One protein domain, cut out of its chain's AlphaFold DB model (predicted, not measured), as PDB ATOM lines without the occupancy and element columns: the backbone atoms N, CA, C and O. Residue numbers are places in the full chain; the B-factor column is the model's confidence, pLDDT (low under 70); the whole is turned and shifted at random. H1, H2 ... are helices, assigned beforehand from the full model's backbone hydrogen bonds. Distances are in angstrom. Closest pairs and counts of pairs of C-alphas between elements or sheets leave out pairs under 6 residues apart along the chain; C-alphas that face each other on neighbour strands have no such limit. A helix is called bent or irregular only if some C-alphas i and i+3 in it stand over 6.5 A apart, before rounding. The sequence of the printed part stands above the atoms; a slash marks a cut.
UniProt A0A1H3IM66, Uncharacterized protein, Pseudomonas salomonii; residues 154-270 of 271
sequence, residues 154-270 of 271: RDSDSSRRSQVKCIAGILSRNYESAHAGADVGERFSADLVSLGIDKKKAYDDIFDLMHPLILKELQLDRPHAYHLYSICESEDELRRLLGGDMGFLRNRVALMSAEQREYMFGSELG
ATOM      1  N   ARG A 154     192.331 236.955 224.204       63.53
ATOM      2  CA  ARG A 154     192.523 237.768 225.402       63.53
ATOM      3  C   ARG A 154     192.400 239.231 225.007       63.53
ATOM      4  O   ARG A 154     193.374 239.852 224.595       63.53
ATOM      5  N   ASP A 155     191.196 239.770 225.171       59.44
ATOM      6  CA  ASP A 155     190.798 241.086 224.648       59.44
ATOM      7  C   ASP A 155     191.371 242.292 225.420       59.44
ATOM      8  O   ASP A 155     191.063 243.439 225.100       59.44
ATOM      9  N   SER A 156     192.192 242.075 226.459       69.38
ATOM     10  CA  SER A 156     192.750 243.166 227.279       69.38
ATOM     11  C   SER A 156     194.273 243.126 227.424       69.38
ATOM     12  O   SER A 156     194.882 242.059 227.545       69.38
ATOM     13  N   ASP A 157     194.897 244.303 227.518       71.00
ATOM     14  CA  ASP A 157     196.352 244.461 227.678       71.00
ATOM     15  C   ASP A 157     196.918 243.737 228.907       71.00
ATOM     16  O   ASP A 157     198.006 243.158 228.857       71.00
ATOM     17  N   SER A 158     196.192 243.750 230.027       70.06
ATOM     18  CA  SER A 158     196.593 243.041 231.247       70.06
ATOM     19  C   SER A 158     196.643 241.533 231.009       70.06
ATOM     20  O   SER A 158     197.593 240.864 231.412       70.06
ATOM     21  N   SER A 159     195.656 241.013 230.287       70.50
ATOM     22  CA  SER A 159     195.533 239.596 229.983       70.50
ATOM     23  C   SER A 159     196.598 239.114 228.985       70.50
ATOM     24  O   SER A 159     197.175 238.043 229.183       70.50
ATOM     25  N   ARG A 160     196.985 239.959 228.018       74.81
ATOM     26  CA  ARG A 160     198.123 239.722 227.114       74.81
ATOM     27  C   ARG A 160     199.466 239.708 227.852       74.81
ATOM     28  O   ARG A 160     200.295 238.832 227.614       74.81
ATOM     29  N   ARG A 161     199.685 240.630 228.799       78.69
ATOM     30  CA  ARG A 161     200.902 240.645 229.641       78.69
ATOM     31  C   ARG A 161     201.022 239.390 230.504       78.69
ATOM     32  O   ARG A 161     202.125 238.871 230.666       78.69
ATOM     33  N   SER A 162     199.911 238.897 231.046       77.88
ATOM     34  CA  SER A 162     199.879 237.655 231.823       77.88
ATOM     35  C   SER A 162     200.214 236.430 230.965       77.88
ATOM     36  O   SER A 162     201.036 235.609 231.372       77.88
ATOM     37  N   GLN A 163     199.691 236.360 229.738       79.12
ATOM     38  CA  GLN A 163     200.034 235.302 228.783       79.12
ATOM     39  C   GLN A 163     201.527 235.328 228.410       79.12
ATOM     40  O   GLN A 163     202.176 234.285 228.411       79.12
ATOM     41  N   VAL A 164     202.109 236.510 228.168       84.94
ATOM     42  CA  VAL A 164     203.553 236.658 227.902       84.94
ATOM     43  C   VAL A 164     204.400 236.180 229.085       84.94
ATOM     44  O   VAL A 164     205.360 235.439 228.880       84.94
ATOM     45  N   LYS A 165     204.039 236.552 230.321       85.38
ATOM     46  CA  LYS A 165     204.716 236.060 231.537       85.38
ATOM     47  C   LYS A 165     204.657 234.538 231.631       85.38
ATOM     48  O   LYS A 165     205.674 233.902 231.877       85.38
ATOM     49  N   CYS A 166     203.480 233.970 231.385       80.62
ATOM     50  CA  CYS A 166     203.270 232.532 231.389       80.62
ATOM     51  C   CYS A 166     204.152 231.819 230.354       80.62
ATOM     52  O   CYS A 166     204.880 230.894 230.704       80.62
ATOM     53  N   ILE A 167     204.116 232.249 229.088       85.81
ATOM     54  CA  ILE A 167     204.905 231.638 228.008       85.81
ATOM     55  C   ILE A 167     206.406 231.763 228.303       85.81
ATOM     56  O   ILE A 167     207.137 230.788 228.146       85.81
ATOM     57  N   ALA A 168     206.865 232.919 228.796       88.31
ATOM     58  CA  ALA A 168     208.256 233.106 229.209       88.31
ATOM     59  C   ALA A 168     208.657 232.152 230.349       88.31
ATOM     60  O   ALA A 168     209.732 231.555 230.298       88.31
ATOM     61  N   GLY A 169     207.787 231.963 231.347       85.38
ATOM     62  CA  GLY A 169     207.988 230.999 232.430       85.38
ATOM     63  C   GLY A 169     208.092 229.557 231.924       85.38
ATOM     64  O   GLY A 169     208.984 228.824 232.338       85.38
ATOM     65  N   ILE A 170     207.252 229.160 230.962       85.38
ATOM     66  CA  ILE A 170     207.306 227.815 230.365       85.38
ATOM     67  C   ILE A 170     208.603 227.614 229.564       85.38
ATOM     68  O   ILE A 170     209.293 226.615 229.756       85.38
ATOM     69  N   LEU A 171     208.975 228.570 228.706       87.00
ATOM     70  CA  LEU A 171     210.196 228.489 227.889       87.00
ATOM     71  C   LEU A 171     211.481 228.503 228.733       87.00
ATOM     72  O   LEU A 171     212.466 227.869 228.366       87.00
ATOM     73  N   SER A 172     211.466 229.186 229.880       87.38
ATOM     74  CA  SER A 172     212.585 229.204 230.836       87.38
ATOM     75  C   SER A 172     212.570 228.041 231.834       87.38
ATOM     76  O   SER A 172     213.452 227.971 232.688       87.38
ATOM     77  N   ARG A 173     211.592 227.124 231.744       84.38
ATOM     78  CA  ARG A 173     211.367 226.031 232.711       84.38
ATOM     79  C   ARG A 173     211.231 226.528 234.159       84.38
ATOM     80  O   ARG A 173     211.649 225.860 235.103       84.38
ATOM     81  N   ASN A 174     210.638 227.705 234.340       83.94
ATOM     82  CA  ASN A 174     210.388 228.314 235.638       83.94
ATOM     83  C   ASN A 174     208.906 228.196 236.016       83.94
ATOM     84  O   ASN A 174     208.079 229.042 235.657       83.94
ATOM     85  N   TYR A 175     208.573 227.145 236.770       75.19
ATOM     86  CA  TYR A 175     207.187 226.857 237.131       75.19
ATOM     87  C   TYR A 175     206.545 227.935 238.012       75.19
ATOM     88  O   TYR A 175     205.361 228.226 237.851       75.19
ATOM     89  N   GLU A 176     207.309 228.540 238.926       78.69
ATOM     90  CA  GLU A 176     206.798 229.564 239.844       78.69
ATOM     91  C   GLU A 176     206.389 230.805 239.068       78.69
ATOM     92  O   GLU A 176     205.305 231.343 239.289       78.69
ATOM     93  N   SER A 177     207.217 231.208 238.103       75.62
ATOM     94  CA  SER A 177     206.900 232.342 237.242       75.62
ATOM     95  C   SER A 177     205.737 232.045 236.297       75.62
ATOM     96  O   SER A 177     204.807 232.851 236.188       75.62
ATOM     97  N   ALA A 178     205.724 230.860 235.671       74.88
ATOM     98  CA  ALA A 178     204.621 230.440 234.808       74.88
ATOM     99  C   ALA A 178     203.286 230.453 235.569       74.88
ATOM    100  O   ALA A 178     202.287 230.974 235.072       74.88
ATOM    101  N   HIS A 179     203.285 229.937 236.800       74.56
ATOM    102  CA  HIS A 179     202.109 229.905 237.660       74.56
ATOM    103  C   HIS A 179     201.720 231.291 238.185       74.56
ATOM    104  O   HIS A 179     200.545 231.617 238.166       74.56
ATOM    105  N   ALA A 180     202.663 232.147 238.587       70.81
ATOM    106  CA  ALA A 180     202.355 233.516 239.012       70.81
ATOM    107  C   ALA A 180     201.773 234.375 237.871       70.81
ATOM    108  O   ALA A 180     200.994 235.298 238.109       70.81
ATOM    109  N   GLY A 181     202.146 234.083 236.620       59.91
ATOM    110  CA  GLY A 181     201.554 234.699 235.432       59.91
ATOM    111  C   GLY A 181     200.154 234.174 235.102       59.91
ATOM    112  O   GLY A 181     199.360 234.881 234.476       59.91
ATOM    113  N   ALA A 182     199.829 232.954 235.528       63.47
ATOM    114  CA  ALA A 182     198.577 232.283 235.235       63.47
ATOM    115  C   ALA A 182     197.670 232.269 236.472       63.47
ATOM    116  O   ALA A 182     197.886 231.493 237.394       63.47
ATOM    117  N   ASP A 183     196.619 233.094 236.476       57.31
ATOM    118  CA  ASP A 183     195.564 233.101 237.507       57.31
ATOM    119  C   ASP A 183     194.686 231.833 237.428       57.31
ATOM    120  O   ASP A 183     193.482 231.858 237.189       57.31
ATOM    121  N   VAL A 184     195.328 230.669 237.508       59.06
ATOM    122  CA  VAL A 184     194.725 229.349 237.369       59.06
ATOM    123  C   VAL A 184     194.620 228.753 238.770       59.06
ATOM    124  O   VAL A 184     195.319 227.815 239.143       59.06
ATOM    125  N   GLY A 185     193.732 229.382 239.546       52.69
ATOM    126  CA  GLY A 185     192.933 228.812 240.630       52.69
ATOM    127  C   GLY A 185     193.666 228.229 241.841       52.69
ATOM    128  O   GLY A 185     193.963 227.036 241.891       52.69
ATOM    129  N   GLU A 186     193.752 229.015 242.920       54.72
ATOM    130  CA  GLU A 186     194.094 228.533 244.271       54.72
ATOM    131  C   GLU A 186     193.193 227.378 244.743       54.72
ATOM    132  O   GLU A 186     193.654 226.483 245.454       54.72
ATOM    133  N   ARG A 187     191.933 227.331 244.280       54.50
ATOM    134  CA  ARG A 187     190.971 226.255 244.587       54.50
ATOM    135  C   ARG A 187     191.456 224.859 244.191       54.50
ATOM    136  O   ARG A 187     191.057 223.893 244.828       54.50
ATOM    137  N   PHE A 188     192.325 224.736 243.187       57.22
ATOM    138  CA  PHE A 188     192.837 223.431 242.758       57.22
ATOM    139  C   PHE A 188     193.946 222.900 243.671       57.22
ATOM    140  O   PHE A 188     194.207 221.704 243.662       57.22
ATOM    141  N   SER A 189     194.587 223.750 244.480       58.03
ATOM    142  CA  SER A 189     195.783 223.380 245.249       58.03
ATOM    143  C   SER A 189     195.515 222.421 246.419       58.03
ATOM    144  O   SER A 189     196.312 221.511 246.648       58.03
ATOM    145  N   ALA A 190     194.385 222.572 247.120       58.78
ATOM    146  CA  ALA A 190     194.040 221.762 248.295       58.78
ATOM    147  C   ALA A 190     193.772 220.282 247.950       58.78
ATOM    148  O   ALA A 190     194.114 219.373 248.712       58.78
ATOM    149  N   ASP A 191     193.217 220.029 246.764       68.81
ATOM    150  CA  ASP A 191     192.913 218.675 246.300       68.81
ATOM    151  C   ASP A 191     194.166 217.928 245.814       68.81
ATOM    152  O   ASP A 191     194.216 216.704 245.909       68.81
ATOM    153  N   LEU A 192     195.205 218.633 245.345       74.81
ATOM    154  CA  LEU A 192     196.449 218.004 244.872       74.81
ATOM    155  C   LEU A 192     197.194 217.283 245.998       74.81
ATOM    156  O   LEU A 192     197.623 216.142 245.818       74.81
ATOM    157  N   VAL A 193     197.304 217.925 247.165       76.00
ATOM    158  CA  VAL A 193     197.952 217.341 248.351       76.00
ATOM    159  C   VAL A 193     197.218 216.073 248.787       76.00
ATOM    160  O   VAL A 193     197.843 215.036 248.997       76.00
ATOM    161  N   SER A 194     195.885 216.133 248.835       77.06
ATOM    162  CA  SER A 194     195.031 215.002 249.223       77.06
ATOM    163  C   SER A 194     195.102 213.827 248.234       77.06
ATOM    164  O   SER A 194     194.881 212.680 248.613       77.06
ATOM    165  N   LEU A 195     195.458 214.097 246.974       81.88
ATOM    166  CA  LEU A 195     195.676 213.099 245.920       81.88
ATOM    167  C   LEU A 195     197.129 212.599 245.834       81.88
ATOM    168  O   LEU A 195     197.453 211.796 244.953       81.88
ATOM    169  N   GLY A 196     198.018 213.076 246.712       80.12
ATOM    170  CA  GLY A 196     199.444 212.750 246.669       80.12
ATOM    171  C   GLY A 196     200.116 213.201 245.367       80.12
ATOM    172  O   GLY A 196     201.030 212.536 244.869       80.12
ATOM    173  N   ILE A 197     199.620 214.287 244.770       81.19
ATOM    174  CA  ILE A 197     200.196 214.889 243.572       81.19
ATOM    175  C   ILE A 197     201.255 215.894 244.018       81.19
ATOM    176  O   ILE A 197     200.944 216.908 244.644       81.19
ATOM    177  N   ASP A 198     202.509 215.627 243.657       84.00
ATOM    178  CA  ASP A 198     203.562 216.635 243.734       84.00
ATOM    179  C   ASP A 198     203.235 217.741 242.731       84.00
ATOM    180  O   ASP A 198     203.233 217.512 241.516       84.00
ATOM    181  N   LYS A 199     202.924 218.928 243.264       78.44
ATOM    182  CA  LYS A 199     202.554 220.097 242.473       78.44
ATOM    183  C   LYS A 199     203.649 220.384 241.450       78.44
ATOM    184  O   LYS A 199     203.386 220.302 240.259       78.44
ATOM    185  N   LYS A 200     204.876 220.649 241.901       82.25
ATOM    186  CA  LYS A 200     205.989 221.046 241.032       82.25
ATOM    187  C   LYS A 200     206.199 220.038 239.907       82.25
ATOM    188  O   LYS A 200     206.173 220.424 238.744       82.25
ATOM    189  N   LYS A 201     206.282 218.750 240.248       85.81
ATOM    190  CA  LYS A 201     206.458 217.690 239.252       85.81
ATOM    191  C   LYS A 201     205.321 217.657 238.227       85.81
ATOM    192  O   LYS A 201     205.580 217.548 237.036       85.81
ATOM    193  N   ALA A 202     204.069 217.768 238.673       81.12
ATOM    194  CA  ALA A 202     202.925 217.758 237.767       81.12
ATOM    195  C   ALA A 202     202.926 218.956 236.803       81.12
ATOM    196  O   ALA A 202     202.558 218.791 235.644       81.12
ATOM    197  N   TYR A 203     203.333 220.146 237.258       78.44
ATOM    198  CA  TYR A 203     203.472 221.309 236.375       78.44
ATOM    199  C   TYR A 203     204.657 221.153 235.417       78.44
ATOM    200  O   TYR A 203     204.485 221.436 234.238       78.44
ATOM    201  N   ASP A 204     205.803 220.647 235.878       82.94
ATOM    202  CA  ASP A 204     206.961 220.379 235.014       82.94
ATOM    203  C   ASP A 204     206.594 219.391 233.888       82.94
ATOM    204  O   ASP A 204     206.839 219.681 232.718       82.94
ATOM    205  N   ASP A 205     205.892 218.295 234.211       83.19
ATOM    206  CA  ASP A 205     205.394 217.325 233.222       83.19
ATOM    207  C   ASP A 205     204.448 217.990 232.198       83.19
ATOM    208  O   ASP A 205     204.488 217.698 231.000       83.19
ATOM    209  N   ILE A 206     203.577 218.899 232.653       79.38
ATOM    210  CA  ILE A 206     202.672 219.661 231.779       79.38
ATOM    211  C   ILE A 206     203.463 220.617 230.883       79.38
ATOM    212  O   ILE A 206     203.174 220.719 229.692       79.38
ATOM    213  N   PHE A 207     204.464 221.305 231.418       83.38
ATOM    214  CA  PHE A 207     205.267 222.255 230.658       83.38
ATOM    215  C   PHE A 207     206.144 221.574 229.620       83.38
ATOM    216  O   PHE A 207     206.198 222.061 228.494       83.38
ATOM    217  N   ASP A 208     206.739 220.425 229.934       83.44
ATOM    218  CA  ASP A 208     207.475 219.621 228.956       83.44
ATOM    219  C   ASP A 208     206.561 219.175 227.794       83.44
ATOM    220  O   ASP A 208     206.983 219.189 226.635       83.44
ATOM    221  N   LEU A 209     205.286 218.863 228.068       83.25
ATOM    222  CA  LEU A 209     204.284 218.572 227.032       83.25
ATOM    223  C   LEU A 209     203.895 219.813 226.209       83.25
ATOM    224  O   LEU A 209     203.671 219.714 225.002       83.25
ATOM    225  N   MET A 210     203.792 220.982 226.846       78.31
ATOM    226  CA  MET A 210     203.340 222.224 226.209       78.31
ATOM    227  C   MET A 210     204.442 222.942 225.428       78.31
ATOM    228  O   MET A 210     204.151 223.592 224.427       78.31
ATOM    229  N   HIS A 211     205.700 222.813 225.845       84.56
ATOM    230  CA  HIS A 211     206.853 223.462 225.229       84.56
ATOM    231  C   HIS A 211     206.920 223.291 223.697       84.56
ATOM    232  O   HIS A 211     206.989 224.304 222.997       84.56
ATOM    233  N   PRO A 212     206.843 222.073 223.117       83.81
ATOM    234  CA  PRO A 212     206.861 221.918 221.660       83.81
ATOM    235  C   PRO A 212     205.647 222.557 220.966       83.81
ATOM    236  O   PRO A 212     205.777 223.038 219.841       83.81
ATOM    237  N   LEU A 213     204.482 222.591 221.621       82.38
ATOM    238  CA  LEU A 213     203.275 223.221 221.074       82.38
ATOM    239  C   LEU A 213     203.421 224.742 221.035       82.38
ATOM    240  O   LEU A 213     203.121 225.356 220.017       82.38
ATOM    241  N   ILE A 214     203.954 225.332 222.107       83.62
ATOM    242  CA  ILE A 214     204.265 226.763 222.179       83.62
ATOM    243  C   ILE A 214     205.264 227.143 221.090       83.62
ATOM    244  O   ILE A 214     205.060 228.136 220.406       83.62
ATOM    245  N   LEU A 215     206.325 226.358 220.890       85.19
ATOM    246  CA  LEU A 215     207.294 226.641 219.830       85.19
ATOM    247  C   LEU A 215     206.657 226.608 218.438       85.19
ATOM    248  O   LEU A 215     206.963 227.465 217.615       85.19
ATOM    249  N   LYS A 216     205.763 225.649 218.181       82.19
ATOM    250  CA  LYS A 216     205.036 225.572 216.911       82.19
ATOM    251  C   LYS A 216     204.124 226.781 216.705       82.19
ATOM    252  O   LYS A 216     204.077 227.316 215.606       82.19
ATOM    253  N   GLU A 217     203.443 227.222 217.758       82.56
ATOM    254  CA  GLU A 217     202.603 228.418 217.712       82.56
ATOM    255  C   GLU A 217     203.435 229.678 217.464       82.56
ATOM    256  O   GLU A 217     203.120 230.470 216.584       82.56
ATOM    257  N   LEU A 218     204.558 229.834 218.173       82.38
ATOM    258  CA  LEU A 218     205.476 230.950 217.959       82.38
ATOM    259  C   LEU A 218     206.031 230.956 216.538       82.38
ATOM    260  O   LEU A 218     206.195 232.024 215.968       82.38
ATOM    261  N   GLN A 219     206.302 229.796 215.944       83.25
ATOM    262  CA  GLN A 219     206.759 229.732 214.558       83.25
ATOM    263  C   GLN A 219     205.731 230.321 213.577       83.25
ATOM    264  O   GLN A 219     206.135 230.897 212.573       83.25
ATOM    265  N   LEU A 220     204.434 230.183 213.868       76.19
ATOM    266  CA  LEU A 220     203.340 230.643 213.010       76.19
ATOM    267  C   LEU A 220     202.931 232.096 213.292       76.19
ATOM    268  O   LEU A 220     202.771 232.866 212.354       76.19
ATOM    269  N   ASP A 221     202.759 232.462 214.565       76.00
ATOM    270  CA  ASP A 221     202.243 233.780 214.980       76.00
ATOM    271  C   ASP A 221     203.363 234.810 215.195       76.00
ATOM    272  O   ASP A 221     203.168 236.006 215.006       76.00
ATOM    273  N   ARG A 222     204.553 234.371 215.643       80.94
ATOM    274  CA  ARG A 222     205.674 235.257 216.028       80.94
ATOM    275  C   ARG A 222     207.034 234.675 215.630       80.94
ATOM    276  O   ARG A 222     207.842 234.349 216.513       80.94
ATOM    277  N   PRO A 223     207.343 234.576 214.324       82.94
ATOM    278  CA  PRO A 223     208.573 233.942 213.840       82.94
ATOM    279  C   PRO A 223     209.848 234.529 214.461       82.94
ATOM    280  O   PRO A 223     210.806 233.808 214.744       82.94
ATOM    281  N   HIS A 224     209.849 235.837 214.741       86.50
ATOM    282  CA  HIS A 224     210.949 236.517 215.425       86.50
ATOM    283  C   HIS A 224     211.228 235.911 216.812       86.50
ATOM    284  O   HIS A 224     212.382 235.668 217.164       86.50
ATOM    285  N   ALA A 225     210.184 235.615 217.591       87.38
ATOM    286  CA  ALA A 225     210.315 235.007 218.907       87.38
ATOM    287  C   ALA A 225     210.777 233.549 218.801       87.38
ATOM    288  O   ALA A 225     211.661 233.135 219.546       87.38
ATOM    289  N   TYR A 226     210.252 232.795 217.831       89.62
ATOM    290  CA  TYR A 226     210.679 231.418 217.571       89.62
ATOM    291  C   TYR A 226     212.170 231.300 217.219       89.62
ATOM    292  O   TYR A 226     212.837 230.364 217.653       89.62
ATOM    293  N   HIS A 227     212.723 232.245 216.459       89.69
ATOM    294  CA  HIS A 227     214.140 232.205 216.092       89.69
ATOM    295  C   HIS A 227     215.077 232.739 217.179       89.69
ATOM    296  O   HIS A 227     216.234 232.326 217.235       89.69
ATOM    297  N   LEU A 228     214.597 233.645 218.034       89.94
ATOM    298  CA  LEU A 228     215.435 234.351 219.004       89.94
ATOM    299  C   LEU A 228     215.276 233.856 220.451       89.94
ATOM    300  O   LEU A 228     216.051 234.280 221.301       89.94
ATOM    301  N   TYR A 229     214.323 232.977 220.779       90.25
ATOM    302  CA  TYR A 229     214.123 232.575 222.184       90.25
ATOM    303  C   TYR A 229     215.341 231.850 222.777       90.25
ATOM    304  O   TYR A 229     215.645 232.023 223.954       90.25
ATOM    305  N   SER A 230     216.058 231.058 221.972       89.38
ATOM    306  CA  SER A 230     217.182 230.232 222.432       89.38
ATOM    307  C   SER A 230     218.421 231.039 222.823       89.38
ATOM    308  O   SER A 230     219.299 230.513 223.501       89.38
ATOM    309  N   ILE A 231     218.495 232.307 222.410       89.06
ATOM    310  CA  ILE A 231     219.584 233.232 222.751       89.06
ATOM    311  C   ILE A 231     219.217 234.169 223.912       89.06
ATOM    312  O   ILE A 231     219.977 235.089 224.223       89.06
ATOM    313  N   CYS A 232     218.028 234.023 224.500       90.19
ATOM    314  CA  CYS A 232     217.651 234.764 225.697       90.19
ATOM    315  C   CYS A 232     218.328 234.138 226.919       90.19
ATOM    316  O   CYS A 232     218.162 232.951 227.190       90.19
ATOM    317  N   GLU A 233     219.060 234.946 227.679       89.56
ATOM    318  CA  GLU A 233     219.809 234.491 228.861       89.56
ATOM    319  C   GLU A 233     218.975 234.561 230.146       89.56
ATOM    320  O   GLU A 233     219.357 234.020 231.183       89.56
ATOM    321  N   SER A 234     217.826 235.236 230.097       90.12
ATOM    322  CA  SER A 234     216.935 235.378 231.243       90.12
ATOM    323  C   SER A 234     215.466 235.376 230.843       90.12
ATOM    324  O   SER A 234     215.088 235.641 229.699       90.12
ATOM    325  N   GLU A 235     214.611 235.125 231.829       89.62
ATOM    326  CA  GLU A 235     213.166 235.200 231.656       89.62
ATOM    327  C   GLU A 235     212.696 236.618 231.292       89.62
ATOM    328  O   GLU A 235     211.778 236.780 230.491       89.62
ATOM    329  N   ASP A 236     213.348 237.662 231.813       90.81
ATOM    330  CA  ASP A 236     213.038 239.049 231.453       90.81
ATOM    331  C   ASP A 236     213.312 239.321 229.967       90.81
ATOM    332  O   ASP A 236     212.521 239.996 229.304       90.81
ATOM    333  N   GLU A 237     214.388 238.755 229.415       92.44
ATOM    334  CA  GLU A 237     214.670 238.819 227.979       92.44
ATOM    335  C   GLU A 237     213.608 238.092 227.151       92.44
ATOM    336  O   GLU A 237     213.136 238.644 226.155       92.44
ATOM    337  N   LEU A 238     213.161 236.911 227.593       91.75
ATOM    338  CA  LEU A 238     212.056 236.191 226.953       91.75
ATOM    339  C   LEU A 238     210.765 237.015 226.971       91.75
ATOM    340  O   LEU A 238     210.074 237.096 225.957       91.75
ATOM    341  N   ARG A 239     210.440 237.683 228.085       90.62
ATOM    342  CA  ARG A 239     209.251 238.549 228.168       90.62
ATOM    343  C   ARG A 239     209.339 239.739 227.214       90.62
ATOM    344  O   ARG A 239     208.338 240.084 226.591       90.62
ATOM    345  N   ARG A 240     210.513 240.366 227.085       90.19
ATOM    346  CA  ARG A 240     210.737 241.480 226.142       90.19
ATOM    347  C   ARG A 240     210.649 241.021 224.689       90.19
ATOM    348  O   ARG A 240     210.036 241.716 223.882       90.19
ATOM    349  N   LEU A 241     211.196 239.843 224.382       90.94
ATOM    350  CA  LEU A 241     211.096 239.207 223.070       90.94
ATOM    351  C   LEU A 241     209.636 238.931 222.694       90.94
ATOM    352  O   LEU A 241     209.162 239.408 221.671       90.94
ATOM    353  N   LEU A 242     208.912 238.211 223.553       88.06
ATOM    354  CA  LEU A 242     207.507 237.840 223.348       88.06
ATOM    355  C   LEU A 242     206.559 239.049 223.343       88.06
ATOM    356  O   LEU A 242     205.476 238.981 222.764       88.06
ATOM    357  N   GLY A 243     206.950 240.135 224.014       85.25
ATOM    358  CA  GLY A 243     206.232 241.406 224.035       85.25
ATOM    359  C   GLY A 243     206.489 242.303 222.821       85.25
ATOM    360  O   GLY A 243     205.843 243.343 222.722       85.25
ATOM    361  N   GLY A 244     207.407 241.933 221.921       84.00
ATOM    362  CA  GLY A 244     207.734 242.729 220.735       84.00
ATOM    363  C   GLY A 244     208.463 244.040 221.050       84.00
ATOM    364  O   GLY A 244     208.254 245.042 220.368       84.00
ATOM    365  N   ASP A 245     209.299 244.078 222.096       86.94
ATOM    366  CA  ASP A 245     210.097 245.268 222.422       86.94
ATOM    367  C   ASP A 245     211.083 245.576 221.281       86.94
ATOM    368  O   ASP A 245     212.125 244.933 221.126       86.94
ATOM    369  N   MET A 246     210.770 246.603 220.487       82.94
ATOM    370  CA  MET A 246     211.574 247.018 219.333       82.94
ATOM    371  C   MET A 246     213.011 247.396 219.708       82.94
ATOM    372  O   MET A 246     213.931 247.164 218.922       82.94
ATOM    373  N   GLY A 247     213.228 247.952 220.905       85.12
ATOM    374  CA  GLY A 247     214.565 248.272 221.400       85.12
ATOM    375  C   GLY A 247     215.384 247.014 221.683       85.12
ATOM    376  O   GLY A 247     216.585 246.989 221.419       85.12
ATOM    377  N   PHE A 248     214.726 245.956 222.161       86.38
ATOM    378  CA  PHE A 248     215.335 244.644 222.372       86.38
ATOM    379  C   PHE A 248     215.613 243.908 221.048       86.38
ATOM    380  O   PHE A 248     216.689 243.336 220.869       86.38
ATOM    381  N   LEU A 249     214.681 243.969 220.092       84.44
ATOM    382  CA  LEU A 249     214.786 243.282 218.800       84.44
ATOM    383  C   LEU A 249     215.870 243.870 217.885       84.44
ATOM    384  O   LEU A 249     216.561 243.117 217.194       84.44
ATOM    385  N   ARG A 250     216.056 245.198 217.893       82.25
ATOM    386  CA  ARG A 250     216.878 245.938 216.913       82.25
ATOM    387  C   ARG A 250     218.274 245.356 216.681       82.25
ATOM    388  O   ARG A 250     218.722 245.292 215.542       82.25
ATOM    389  N   ASN A 251     218.944 244.920 217.745       79.81
ATOM    390  CA  ASN A 251     220.315 244.407 217.665       79.81
ATOM    391  C   ASN A 251     220.384 242.873 217.610       79.81
ATOM    392  O   ASN A 251     221.439 242.322 217.312       79.81
ATOM    393  N   ARG A 252     219.273 242.176 217.878       84.31
ATOM    394  CA  ARG A 252     219.213 240.707 217.927       84.31
ATOM    395  C   ARG A 252     218.753 240.083 216.615       84.31
ATOM    396  O   ARG A 252     219.169 238.974 216.313       84.31
ATOM    397  N   VAL A 253     218.019 240.815 215.774       83.94
ATOM    398  CA  VAL A 253     217.710 240.377 214.395       83.94
ATOM    399  C   VAL A 253     218.989 240.126 213.582       83.94
ATOM    400  O   VAL A 253     219.007 239.274 212.701       83.94
ATOM    401  N   ALA A 254     220.092 240.810 213.901       83.25
ATOM    402  CA  ALA A 254     221.395 240.563 213.279       83.25
ATOM    403  C   ALA A 254     221.984 239.172 213.594       83.25
ATOM    404  O   ALA A 254     222.862 238.715 212.869       83.25
ATOM    405  N   LEU A 255     221.506 238.505 214.649       85.88
ATOM    406  CA  LEU A 255     221.916 237.150 215.029       85.88
ATOM    407  C   LEU A 255     221.173 236.071 214.226       85.88
ATOM    408  O   LEU A 255     221.534 234.900 214.295       85.88
ATOM    409  N   MET A 256     220.148 236.454 213.458       87.25
ATOM    410  CA  MET A 256     219.422 235.559 212.563       87.25
ATOM    411  C   MET A 256     220.162 235.412 211.230       87.25
ATOM    412  O   MET A 256     220.736 236.365 210.691       87.25
ATOM    413  N   SER A 257     220.084 234.220 210.646       88.75
ATOM    414  CA  SER A 257     220.539 233.974 209.275       88.75
ATOM    415  C   SER A 257     219.728 234.783 208.248       88.75
ATOM    416  O   SER A 257     218.684 235.365 208.553       88.75
ATOM    417  N   ALA A 258     220.217 234.852 207.007       88.94
ATOM    418  CA  ALA A 258     219.477 235.486 205.913       88.94
ATOM    419  C   ALA A 258     218.107 234.818 205.690       88.94
ATOM    420  O   ALA A 258     217.101 235.517 205.667       88.94
ATOM    421  N   GLU A 259     218.072 233.484 205.655       87.31
ATOM    422  CA  GLU A 259     216.853 232.685 205.463       87.31
ATOM    423  C   GLU A 259     215.825 232.913 206.581       87.31
ATOM    424  O   GLU A 259     214.643 233.116 206.320       87.31
ATOM    425  N   GLN A 260     216.272 232.955 207.840       88.69
ATOM    426  CA  GLN A 260     215.387 233.215 208.982       88.69
ATOM    427  C   GLN A 260     214.792 234.625 208.945       88.69
ATOM    428  O   GLN A 260     213.637 234.823 209.315       88.69
ATOM    429  N   ARG A 261     215.578 235.622 208.513       87.88
ATOM    430  CA  ARG A 261     215.081 236.994 208.353       87.88
ATOM    431  C   ARG A 261     214.067 237.078 207.225       87.88
ATOM    432  O   ARG A 261     213.035 237.710 207.407       87.88
ATOM    433  N   GLU A 262     214.342 236.434 206.096       85.62
ATOM    434  CA  GLU A 262     213.428 236.381 204.955       85.62
ATOM    435  C   GLU A 262     212.096 235.721 205.330       85.62
ATOM    436  O   GLU A 262     211.047 236.308 205.082       85.62
ATOM    437  N   TYR A 263     212.130 234.583 206.030       83.12
ATOM    438  CA  TYR A 263     210.928 233.921 206.548       83.12
ATOM    439  C   TYR A 263     210.127 234.815 207.504       83.12
ATOM    440  O   TYR A 263     208.917 234.961 207.353       83.12
ATOM    441  N   MET A 264     210.803 235.454 208.465       83.50
ATOM    442  CA  MET A 264     210.166 236.365 209.418       83.50
ATOM    443  C   MET A 264     209.497 237.548 208.710       83.50
ATOM    444  O   MET A 264     208.336 237.837 208.979       83.50
ATOM    445  N   PHE A 265     210.205 238.224 207.799       81.12
ATOM    446  CA  PHE A 265     209.637 239.351 207.059       81.12
ATOM    447  C   PHE A 265     208.510 238.914 206.120       81.12
ATOM    448  O   PHE A 265     207.519 239.626 206.027       81.12
ATOM    449  N   GLY A 266     208.626 237.756 205.463       78.12
ATOM    450  CA  GLY A 266     207.559 237.195 204.631       78.12
ATOM    451  C   GLY A 266     206.286 236.944 205.436       78.12
ATOM    452  O   GLY A 266     205.229 237.475 205.102       78.12
ATOM    453  N   SER A 267     206.412 236.259 206.573       72.19
ATOM    454  CA  SER A 267     205.287 235.949 207.456       72.19
ATOM    455  C   SER A 267     204.619 237.196 208.048       72.19
ATOM    456  O   SER A 267     203.394 237.253 208.098       72.19
ATOM    457  N   GLU A 268     205.384 238.208 208.473       69.31
ATOM    458  CA  GLU A 268     204.838 239.474 209.005       69.31
ATOM    459  C   GLU A 268     204.161 240.324 207.909       69.31
ATOM    460  O   GLU A 268     203.269 241.124 208.189       69.31
ATOM    461  N   LEU A 269     204.566 240.149 206.645       71.69
ATOM    462  CA  LEU A 269     203.958 240.796 205.478       71.69
ATOM    463  C   LEU A 269     202.792 239.989 204.875       71.69
ATOM    464  O   LEU A 269     202.158 240.470 203.935       71.69
ATOM    465  N   GLY A 270     202.496 238.797 205.406       62.25
ATOM    466  CA  GLY A 270     201.451 237.902 204.898       62.25
ATOM    467  C   GLY A 270     201.757 237.286 203.525       62.25
ATOM    468  O   GLY A 270     200.823 236.991 202.778       62.25
TER     469      GLY A 270
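Overview. This is residues 154 to 270 of the 271 residues of an uncharacterized protein of Pseudomonas salomonii (UniProt A0A1H3IM66). A long bent helix, H4, runs lengthwise through the model, and the hairpin of H1 and H2 stands off it, about perpendicular to its first arm, H4a. A second hairpin, H5 and H6, bridges from the other arm, H4b, to H1; H3 lies at one far end of the model and H8 at the other. The printed part has 117 residues, with eight named helices, H1 to H8 in chain order, and no named strand: all helix. It is only just loose, close to compact, with a radius of gyration of the C-alphas of 16.2 A, and only just elongated, spanning 54 by 27 by 26 A.

Arrangement. Begin at H4, residues 199 to 221, assigned as one helix by its hydrogen bonds but bent: C-alphas 209 and 212 are 6.8 A apart. Its arms, H4a up to residue 209 and H4b from residue 212, stand at a steep tilt of 53 degrees. H2, residues 175 to 181, only just touches H4a with 3 pairs of C-alphas within 8 A, the closest Tyr 175 and Tyr 203 at 6.7 A. H1, residues 157 to 171, touches H2 in a hairpin, opposite ways at a shallow tilt of 7 degrees; the closest C-alphas, of Gly 169 and Ala 178, are 4.2 A apart. H3, residues 186 to 194, touches no helix; its C-alpha closest to H4a, Leu 192, is 6.9 A from that of Lys 199. On H4b, look at Gln 219: its C-alpha is 5.2 A from that of Tyr 226 in H5, residues 223 to 231, the closest pair of these touching helices. H6, residues 235 to 242, makes a hairpin with H5, closest C-alphas Ala 225 and Leu 241 at 6.0 A, and touches H1, closest Ala 168 and Leu 238 at 5.4 A. H7, residues 246 to 249, touches H6 only at the corner, and only just, closest C-alphas Arg 240 and Phe 248 at 6.7 A. H8, residues 258 to 268, touches H5, closest C-alphas Pro 223 and Met 264 at 5.3 A. Every O i to N i+4 pair is within hydrogen-bond range in H1, H2, H4a, H4b, H6 and H8; H5 has 3 of 5, H3 has 0 of 5 but 3 of 6 O i to N i+3 pairs, and H7 is too short.

Along the chain. Find C-alpha 199 at (202.554, 220.097, 242.473); H4a runs 15.6 A from there and H4b 14.4 A. H1 begins at C-alpha 157, (196.352, 244.461, 227.678), and runs 21.1 A; H8 runs 15.5 A to C-alpha 268, (204.838, 239.474, 209.005). H3 is only just irregular, with C-alphas 187 and 190 at 6.6 A, and H5 is irregular, with C-alphas 227 and 230 at 7.3 A.

Size, cuts and confidence. The C-alphas farthest apart, of Ser 194 and Ala 258, are 53.8 A from each other. The printed part has no cut, and no link is long. Mean pLDDT of the printed part is 80.0; look for values under 70 at residues 154 to 156, 181 to 191, 268 and 270.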